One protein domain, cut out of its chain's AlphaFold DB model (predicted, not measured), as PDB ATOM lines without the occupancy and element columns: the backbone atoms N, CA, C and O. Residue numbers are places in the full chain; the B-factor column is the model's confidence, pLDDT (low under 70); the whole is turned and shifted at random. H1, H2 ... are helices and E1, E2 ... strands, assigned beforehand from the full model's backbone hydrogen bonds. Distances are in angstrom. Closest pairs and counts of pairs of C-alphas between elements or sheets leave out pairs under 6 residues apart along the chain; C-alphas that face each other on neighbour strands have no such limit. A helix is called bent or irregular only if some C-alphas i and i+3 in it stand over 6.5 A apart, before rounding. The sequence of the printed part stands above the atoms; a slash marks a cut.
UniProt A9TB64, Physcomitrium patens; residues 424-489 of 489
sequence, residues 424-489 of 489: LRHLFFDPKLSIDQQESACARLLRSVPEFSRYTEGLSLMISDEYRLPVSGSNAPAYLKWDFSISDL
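Overview. This is residues 424 to 489 of the 489 residues of a protein of Physcomitrium patens (UniProt A9TB64). A small sheet of three parallel strands, in order E1 E2 E3, has helix H1 slanting over one face; short H2 turns off at H1's end, off the sheet. The printed part has 66 residues, mixed in class, running E1 H1 H2 E2 E3. It is compact, with radius of gyration of the C-alphas 11.3 A and spans of 33 by 27 by 20 A.

Arrangement. E2, residues 460 to 464, is parallel to E1, residues 426 to 429, at 9 degrees, with N 428 and O 461 2.8 A apart. E3, residues 478 to 481, is parallel to E2 at 30 degrees, with N 462 and O 478 2.8 A apart. H1, residues 435 to 447, is on the sheet at a height of 9.8 A, over E2, but E1 is only just missed, with 2 C-alphas of H1 falling on it; on the local plane it runs slantwise to E2 at 40 degrees. Its closest C-alphas to E2 are Ala 441 and Ile 463, 7.4 A. E1, H1, H2 and E2 form a strand-helix-strand unit, two parallel neighbour strands joined through helices, with a left-handed crossover. H2, residues 449 to 456, is close to H1 but not clearly touching, about perpendicular at 83 degrees, the closest C-alphas being Leu 445 and Phe 452, 7.9 A. Every O i to N i+4 pair is within hydrogen-bond range in H1, and 2 of 4 in H2.

Along the chain. E1 begins at C-alpha 426 (-49.119, 20.752, 13.044), and E3 ends at C-alpha 481 (-43.716, 12.743, 0.407). H1 is 18.5 A long, E2 13.1 A. H2 is irregular, but only just: C-alphas 451 and 454 are 6.51 A apart.

Size, cuts and confidence. The C-alphas farthest apart, of Asp 436 and Gly 473, are 33.2 A apart. The printed part has no cut; the link E2 to E3 is long. Residues 473, 474 and 489 have pLDDT under 70.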
ATOM      1  N   LEU A 424     -54.532  22.391   9.598       93.25
ATOM      2  CA  LEU A 424     -53.668  21.392  10.219       93.25
ATOM      3  C   LEU A 424     -53.405  21.768  11.681       93.25
ATOM      4  O   LEU A 424     -53.203  22.940  12.017       93.25
ATOM      5  N   ARG A 425     -53.315  20.758  12.546       88.25
ATOM      6  CA  ARG A 425     -52.842  20.914  13.926       88.25
ATOM      7  C   ARG A 425     -51.366  21.314  13.923       88.25
ATOM      8  O   ARG A 425     -50.995  22.358  14.465       88.25
ATOM      9  N   HIS A 426     -50.552  20.526  13.219       89.12
ATOM     10  CA  HIS A 426     -49.119  20.752  13.044       89.12
ATOM     11  C   HIS A 426     -48.685  20.418  11.615       89.12
ATOM     12  O   HIS A 426     -49.274  19.548  10.978       89.12
ATOM     13  N   LEU A 427     -47.653  21.106  11.137       94.25
ATOM     14  CA  LEU A 427     -46.970  20.818   9.879       94.25
ATOM     15  C   LEU A 427     -45.476  20.805  10.182       94.25
ATOM     16  O   LEU A 427     -44.981  21.790  10.727       94.25
ATOM     17  N   PHE A 428     -44.786  19.721   9.859       92.88
ATOM     18  CA  PHE A 428     -43.363  19.520  10.113       92.88
ATOM     19  C   PHE A 428     -42.639  19.142   8.818       92.88
ATOM     20  O   PHE A 428     -43.270  18.662   7.875       92.88
ATOM     21  N   PHE A 429     -41.322  19.333   8.796       93.62
ATOM     22  CA  PHE A 429     -40.443  18.876   7.723       93.62
ATOM     23  C   PHE A 429     -39.383  17.954   8.307       93.62
ATOM     24  O   PHE A 429     -38.834  18.243   9.374       93.62
ATOM     25  N   ASP A 430     -39.087  16.868   7.601       91.06
ATOM     26  CA  ASP A 430     -37.934  16.032   7.902       91.06
ATOM     27  C   ASP A 430     -36.646  16.874   7.747       91.06
ATOM     28  O   ASP A 430     -36.477  17.540   6.720       91.06
ATOM     29  N   PRO A 431     -35.732  16.871   8.739       87.12
ATOM     30  CA  PRO A 431     -34.458  17.590   8.669       87.12
ATOM     31  C   PRO A 431     -33.583  17.244   7.460       87.12
ATOM     32  O   PRO A 431     -32.683  18.014   7.131       87.12
ATOM     33  N   LYS A 432     -33.807  16.090   6.822       89.62
ATOM     34  CA  LYS A 432     -33.082  15.667   5.619       89.62
ATOM     35  C   LYS A 432     -33.523  16.407   4.359       89.62
ATOM     36  O   LYS A 432     -32.774  16.421   3.386       89.62
ATOM     37  N   LEU A 433     -34.712  17.016   4.365       92.69
ATOM     38  CA  LEU A 433     -35.236  17.705   3.194       92.69
ATOM     39  C   LEU A 433     -34.481  19.000   2.936       92.69
ATOM     40  O   LEU A 433     -34.337  19.849   3.822       92.69
ATOM     41  N   SER A 434     -34.081  19.182   1.681       92.50
ATOM     42  CA  SER A 434     -33.496  20.427   1.214       92.50
ATOM     43  C   SER A 434     -34.506  21.571   1.291       92.50
ATOM     44  O   SER A 434     -35.726  21.388   1.258       92.50
ATOM     45  N   ILE A 435     -33.985  22.789   1.360       91.62
ATOM     46  CA  ILE A 435     -34.775  24.024   1.389       91.62
ATOM     47  C   ILE A 435     -35.726  24.098   0.180       91.62
ATOM     48  O   ILE A 435     -36.899  24.444   0.332       91.62
ATOM     49  N   ASP A 436     -35.256  23.691  -1.001       92.75
ATOM     50  CA  ASP A 436     -36.056  23.672  -2.230       92.75
ATOM     51  C   ASP A 436     -37.192  22.640  -2.167       92.75
ATOM     52  O   ASP A 436     -38.309  22.906  -2.620       92.75
ATOM     53  N   GLN A 437     -36.940  21.472  -1.564       95.81
ATOM     54  CA  GLN A 437     -37.966  20.447  -1.348       95.81
ATOM     55  C   GLN A 437     -39.041  20.939  -0.375       95.81
ATOM     56  O   GLN A 437     -40.232  20.770  -0.642       95.81
ATOM     57  N   GLN A 438     -38.644  21.603   0.715       96.12
ATOM     58  CA  GLN A 438     -39.578  22.184   1.684       96.12
ATOM     59  C   GLN A 438     -40.451  23.272   1.043       96.12
ATOM     60  O   GLN A 438     -41.674  23.270   1.219       96.12
ATOM     61  N   GLU A 439     -39.853  24.173   0.252       95.44
ATOM     62  CA  GLU A 439     -40.593  25.204  -0.481       95.44
ATOM     63  C   GLU A 439     -41.583  24.581  -1.480       95.44
ATOM     64  O   GLU A 439     -42.764  24.946  -1.494       95.44
ATOM     65  N   SER A 440     -41.122  23.615  -2.282       95.88
ATOM     66  CA  SER A 440     -41.938  22.904  -3.274       95.88
ATOM     67  C   SER A 440     -43.132  22.197  -2.627       95.88
ATOM     68  O   SER A 440     -44.269  22.360  -3.083       95.88
ATOM     69  N   ALA A 441     -42.911  21.487  -1.517       96.44
ATOM     70  CA  ALA A 441     -43.966  20.803  -0.776       96.44
ATOM     71  C   ALA A 441     -45.014  21.783  -0.231       96.44
ATOM     72  O   ALA A 441     -46.216  21.582  -0.412       96.44
ATOM     73  N   CYS A 442     -44.575  22.891   0.375       96.50
ATOM     74  CA  CYS A 442     -45.459  23.962   0.835       96.50
ATOM     75  C   CYS A 442     -46.301  24.551  -0.305       96.50
ATOM     76  O   CYS A 442     -47.512  24.743  -0.162       96.50
ATOM     77  N   ALA A 443     -45.673  24.830  -1.449       95.75
ATOM     78  CA  ALA A 443     -46.357  25.361  -2.619       95.75
ATOM     79  C   ALA A 443     -47.401  24.373  -3.167       95.75
ATOM     80  O   ALA A 443     -48.505  24.792  -3.519       95.75
ATOM     81  N   ARG A 444     -47.090  23.070  -3.196       95.69
ATOM     82  CA  ARG A 444     -48.033  22.006  -3.582       95.69
ATOM     83  C   ARG A 444     -49.211  21.923  -2.616       95.69
ATOM     84  O   ARG A 444     -50.350  22.012  -3.063       95.69
ATOM     85  N   LEU A 445     -48.953  21.887  -1.305       95.56
ATOM     86  CA  LEU A 445     -50.001  21.891  -0.275       95.56
ATOM     87  C   LEU A 445     -50.956  23.077  -0.438       95.56
ATOM     88  O   LEU A 445     -52.171  22.916  -0.361       95.56
ATOM     89  N   LEU A 446     -50.411  24.271  -0.692       95.94
ATOM     90  CA  LEU A 446     -51.192  25.494  -0.874       95.94
ATOM     91  C   LEU A 446     -52.014  25.507  -2.170       95.94
ATOM     92  O   LEU A 446     -53.100  26.090  -2.185       95.94
ATOM     93  N   ARG A 447     -51.523  24.878  -3.243       95.69
ATOM     94  CA  ARG A 447     -52.265  24.721  -4.507       95.69
ATOM     95  C   ARG A 447     -53.405  23.714  -4.371       95.69
ATOM     96  O   ARG A 447     -54.486  23.966  -4.890       95.69
ATOM     97  N   SER A 448     -53.191  22.638  -3.619       93.88
ATOM     98  CA  SER A 448     -54.159  21.549  -3.432       93.88
ATOM     99  C   SER A 448     -55.185  21.792  -2.315       93.88
ATOM    100  O   SER A 448     -55.996  20.915  -2.030       93.88
ATOM    101  N   VAL A 449     -55.211  22.980  -1.688       95.06
ATOM    102  CA  VAL A 449     -56.123  23.317  -0.570       95.06
ATOM    103  C   VAL A 449     -57.601  22.955  -0.810       95.06
ATOM    104  O   VAL A 449     -58.211  22.408   0.115       95.06
ATOM    105  N   PRO A 450     -58.217  23.234  -1.980       92.56
ATOM    106  CA  PRO A 450     -59.643  22.959  -2.191       92.56
ATOM    107  C   PRO A 450     -60.009  21.480  -2.034       92.56
ATOM    108  O   PRO A 450     -61.087  21.158  -1.536       92.56
ATOM    109  N   GLU A 451     -59.096  20.594  -2.418       90.81
ATOM    110  CA  GLU A 451     -59.280  19.144  -2.378       90.81
ATOM    111  C   GLU A 451     -58.819  18.579  -1.028       90.81
ATOM    112  O   GLU A 451     -59.540  17.815  -0.391       90.81
ATOM    113  N   PHE A 452     -57.668  19.040  -0.531       87.50
ATOM    114  CA  PHE A 452     -57.057  18.555   0.707       87.50
ATOM    115  C   PHE A 452     -57.795  18.947   1.979       87.50
ATOM    116  O   PHE A 452     -57.762  18.210   2.966       87.50
ATOM    117  N   SER A 453     -58.403  20.135   2.012       88.12
ATOM    118  CA  SER A 453     -58.960  20.695   3.253       88.12
ATOM    119  C   SER A 453     -60.014  19.791   3.894       88.12
ATOM    120  O   SER A 453     -60.146  19.784   5.114       88.12
ATOM    121  N   ARG A 454     -60.710  18.978   3.088       88.19
ATOM    122  CA  ARG A 454     -61.723  18.019   3.549       88.19
ATOM    123  C   ARG A 454     -61.131  16.847   4.328       88.19
ATOM    124  O   ARG A 454     -61.797  16.326   5.213       88.19
ATOM    125  N   TYR A 455     -59.904  16.449   4.002       87.31
ATOM    126  CA  TYR A 455     -59.250  15.272   4.580       87.31
ATOM    127  C   TYR A 455     -58.208  15.625   5.644       87.31
ATOM    128  O   TYR A 455     -57.792  14.761   6.406       87.31
ATOM    129  N   THR A 456     -57.770  16.887   5.696       90.00
ATOM    130  CA  THR A 456     -56.633  17.311   6.526       90.00
ATOM    131  C   THR A 456     -57.008  18.123   7.761       90.00
ATOM    132  O   THR A 456     -56.146  18.377   8.606       90.00
ATOM    133  N   GLU A 457     -58.280  18.494   7.921       92.00
ATOM    134  CA  GLU A 457     -58.728  19.285   9.069       92.00
ATOM    135  C   GLU A 457     -58.406  18.577  10.398       92.00
ATOM    136  O   GLU A 457     -58.858  17.469  10.676       92.00
ATOM    137  N   GLY A 458     -57.591  19.232  11.230       87.50
ATOM    138  CA  GLY A 458     -57.178  18.725  12.540       87.50
ATOM    139  C   GLY A 458     -56.019  17.720  12.539       87.50
ATOM    140  O   GLY A 458     -55.577  17.349  13.632       87.50
ATOM    141  N   LEU A 459     -55.490  17.325  11.373       89.94
ATOM    142  CA  LEU A 459     -54.357  16.397  11.272       89.94
ATOM    143  C   LEU A 459     -53.013  17.068  11.582       89.94
ATOM    144  O   LEU A 459     -52.823  18.274  11.396       89.94
ATOM    145  N   SER A 460     -52.053  16.263  12.031       90.88
ATOM    146  CA  SER A 460     -50.635  16.618  12.061       90.88
ATOM    147  C   SER A 460     -49.940  15.974  10.871       90.88
ATOM    148  O   SER A 460     -50.118  14.783  10.641       90.88
ATOM    149  N   LEU A 461     -49.166  16.751  10.119       92.75
ATOM    150  CA  LEU A 461     -48.545  16.297   8.878       92.75
ATOM    151  C   LEU A 461     -47.026  16.502   8.932       92.75
ATOM    152  O   LEU A 461     -46.560  17.567   9.335       92.75
ATOM    153  N   MET A 462     -46.266  15.481   8.549       94.50
ATOM    154  CA  MET A 462     -44.811  15.495   8.406       94.50
ATOM    155  C   MET A 462     -44.478  15.346   6.923       94.50
ATOM    156  O   MET A 462     -44.843  14.352   6.304       94.50
ATOM    157  N   ILE A 463     -43.786  16.320   6.347       96.00
ATOM    158  CA  ILE A 463     -43.261  16.195   4.989       96.00
ATOM    159  C   ILE A 463     -41.933  15.447   5.057       96.00
ATOM    160  O   ILE A 463     -41.044  15.861   5.799       96.00
ATOM    161  N   SER A 464     -41.797  14.358   4.302       95.75
ATOM    162  CA  SER A 464     -40.596  13.512   4.274       95.75
ATOM    163  C   SER A 464     -40.331  12.956   2.868       95.75
ATOM    164  O   SER A 464     -40.956  13.400   1.907       95.75
ATOM    165  N   ASP A 465     -39.415  11.998   2.731       93.50
ATOM    166  CA  ASP A 465     -39.192  11.246   1.483       93.50
ATOM    167  C   ASP A 465     -40.059   9.976   1.375       93.50
ATOM    168  O   ASP A 465     -40.002   9.258   0.375       93.50
ATOM    169  N   GLU A 466     -40.898   9.696   2.376       92.69
ATOM    170  CA  GLU A 466     -41.728   8.491   2.455       92.69
ATOM    171  C   GLU A 466     -43.198   8.814   2.781       92.69
ATOM    172  O   GLU A 466     -43.526   9.857   3.353       92.69
ATOM    173  N   TYR A 467     -44.100   7.899   2.414       92.56
ATOM    174  CA  TYR A 467     -45.497   7.933   2.848       92.56
ATOM    175  C   TYR A 467     -45.678   7.030   4.061       92.56
ATOM    176  O   TYR A 467     -45.269   5.870   4.049       92.56
ATOM    177  N   ARG A 468     -46.348   7.537   5.094       90.75
ATOM    178  CA  ARG A 468     -46.689   6.750   6.283       90.75
ATOM    179  C   ARG A 468     -47.973   7.276   6.891       90.75
ATOM    180  O   ARG A 468     -48.030   8.406   7.364       90.75
ATOM    181  N   LEU A 469     -49.004   6.445   6.908       86.38
ATOM    182  CA  LEU A 469     -50.248   6.797   7.576       86.38
ATOM    183  C   LEU A 469     -50.103   6.650   9.097       86.38
ATOM    184  O   LEU A 469     -49.367   5.774   9.568       86.38
ATOM    185  N   PRO A 470     -50.792   7.496   9.879       82.50
ATOM    186  CA  PRO A 470     -50.838   7.331  11.318       82.50
ATOM    187  C   PRO A 470     -51.589   6.041  11.661       82.50
ATOM    188  O   PRO A 470     -52.582   5.687  11.024       82.50
ATOM    189  N   VAL A 471     -51.118   5.331  12.686       78.31
ATOM    190  CA  VAL A 471     -51.814   4.147  13.209       78.31
ATOM    191  C   VAL A 471     -53.144   4.595  13.821       78.31
ATOM    192  O   VAL A 471     -53.176   5.596  14.538       78.31
ATOM    193  N   SER A 472     -54.241   3.882  13.552       73.75
ATOM    194  CA  SER A 472     -55.565   4.224  14.091       73.75
ATOM    195  C   SER A 472     -55.524   4.388  15.614       73.75
ATOM    196  O   SER A 472     -55.034   3.516  16.326       73.75
ATOM    197  N   GLY A 473     -56.023   5.523  16.111       69.44
ATOM    198  CA  GLY A 473     -55.997   5.872  17.538       69.44
ATOM    199  C   GLY A 473     -54.702   6.537  18.026       69.44
ATOM    200  O   GLY A 473     -54.657   6.988  19.167       69.44
ATOM    201  N   SER A 474     -53.670   6.654  17.185       69.19
ATOM    202  CA  SER A 474     -52.434   7.377  17.505       69.19
ATOM    203  C   SER A 474     -52.510   8.854  17.107       69.19
ATOM    204  O   SER A 474     -53.075   9.212  16.077       69.19
ATOM    205  N   ASN A 475     -51.864   9.714  17.900       70.69
ATOM    206  CA  ASN A 475     -51.624  11.126  17.574       70.69
ATOM    207  C   ASN A 475     -50.387  11.336  16.674       70.69
ATOM    208  O   ASN A 475     -49.944  12.473  16.500       70.69
ATOM    209  N   ALA A 476     -49.792  10.265  16.138       76.44
ATOM    210  CA  ALA A 476     -48.649  10.365  15.239       76.44
ATOM    211  C   ALA A 476     -48.986  11.220  14.000       76.44
ATOM    212  O   ALA A 476     -50.118  11.174  13.508       76.44
ATOM    213  N   PRO A 477     -48.028  12.001  13.472       86.50
ATOM    214  CA  PRO A 477     -48.251  12.736  12.240       86.50
ATOM    215  C   PRO A 477     -48.381  11.774  11.051       86.50
ATOM    216  O   PRO A 477     -47.715  10.741  10.998       86.50
ATOM    217  N   ALA A 478     -49.209  12.143  10.076       90.88
ATOM    218  CA  ALA A 478     -49.212  11.515   8.761       90.88
ATOM    219  C   ALA A 478     -47.979  11.979   7.979       90.88
ATOM    220  O   ALA A 478     -47.720  13.179   7.901       90.88
ATOM    221  N   TYR A 479     -47.227  11.046   7.405       93.19
ATOM    222  CA  TYR A 479     -46.070  11.348   6.576       93.19
ATOM    223  C   TYR A 479     -46.504  11.414   5.123       93.19
ATOM    224  O   TYR A 479     -47.126  10.484   4.599       93.19
ATOM    225  N   LEU A 480     -46.149  12.520   4.492       94.19
ATOM    226  CA  LEU A 480     -46.417  12.804   3.099       94.19
ATOM    227  C   LEU A 480     -45.084  13.029   2.396       94.19
ATOM    228  O   LEU A 480     -44.245  13.777   2.906       94.19
ATOM    229  N   LYS A 481     -44.891  12.426   1.221       95.94
ATOM    230  CA  LYS A 481     -43.716  12.743   0.407       95.94
ATOM    231  C   LYS A 481     -43.700  14.215   0.016       95.94
ATOM    232  O   LYS A 481     -44.754  14.777  -0.255       95.94
ATOM    233  N   TRP A 482     -42.534  14.847  -0.058       96.00
ATOM    234  CA  TRP A 482     -42.425  16.256  -0.465       96.00
ATOM    235  C   TRP A 482     -42.867  16.508  -1.919       96.00
ATOM    236  O   TRP A 482     -43.337  17.602  -2.240       96.00
ATOM    237  N   ASP A 483     -42.759  15.501  -2.789       95.25
ATOM    238  CA  ASP A 483     -43.089  15.549  -4.217       95.25
ATOM    239  C   ASP A 483     -44.466  14.963  -4.564       95.25
ATOM    240  O   ASP A 483     -44.759  14.754  -5.744       95.25
ATOM    241  N   PHE A 484     -45.330  14.773  -3.562       93.56
ATOM    242  CA  PHE A 484     -46.645  14.150  -3.701       93.56
ATOM    243  C   PHE A 484     -47.496  14.689  -4.865       93.56
ATOM    244  O   PHE A 484     -47.503  15.895  -5.171       93.56
ATOM    245  N   SER A 485     -48.255  13.784  -5.488       89.56
ATOM    246  CA  SER A 485     -49.395  14.083  -6.354       89.56
ATOM    247  C   SER A 485     -50.702  14.008  -5.565       89.56
ATOM    248  O   SER A 485     -50.811  13.280  -4.582       89.56
ATOM    249  N   ILE A 486     -51.730  14.725  -6.028       80.00
ATOM    250  CA  ILE A 486     -53.105  14.573  -5.520       80.00
ATOM    251  C   ILE A 486     -53.594  13.132  -5.701       80.00
ATOM    252  O   ILE A 486     -54.355  12.645  -4.882       80.00
ATOM    253  N   SER A 487     -53.150  12.450  -6.760       82.00
ATOM    254  CA  SER A 487     -53.539  11.065  -7.047       82.00
ATOM    255  C   SER A 487     -52.934  10.038  -6.087       82.00
ATOM    256  O   SER A 487     -53.412   8.909  -6.054       82.00
ATOM    257  N   ASP A 488     -51.888  10.408  -5.344       71.00
ATOM    258  CA  ASP A 488     -51.206   9.513  -4.400       71.00
ATOM    259  C   ASP A 488     -51.904   9.466  -3.026       71.00
ATOM    260  O   ASP A 488     -51.431   8.787  -2.112       71.00
ATOM    261  N   LEU A 489     -52.994  10.222  -2.867       65.31
ATOM    262  CA  LEU A 489     -53.716  10.478  -1.620       65.31
ATOM    263  C   LEU A 489     -55.174  10.065  -1.733       65.31
ATOM    264  O   LEU A 489     -55.695   9.584  -0.702       65.31
TER     265      LEU A 489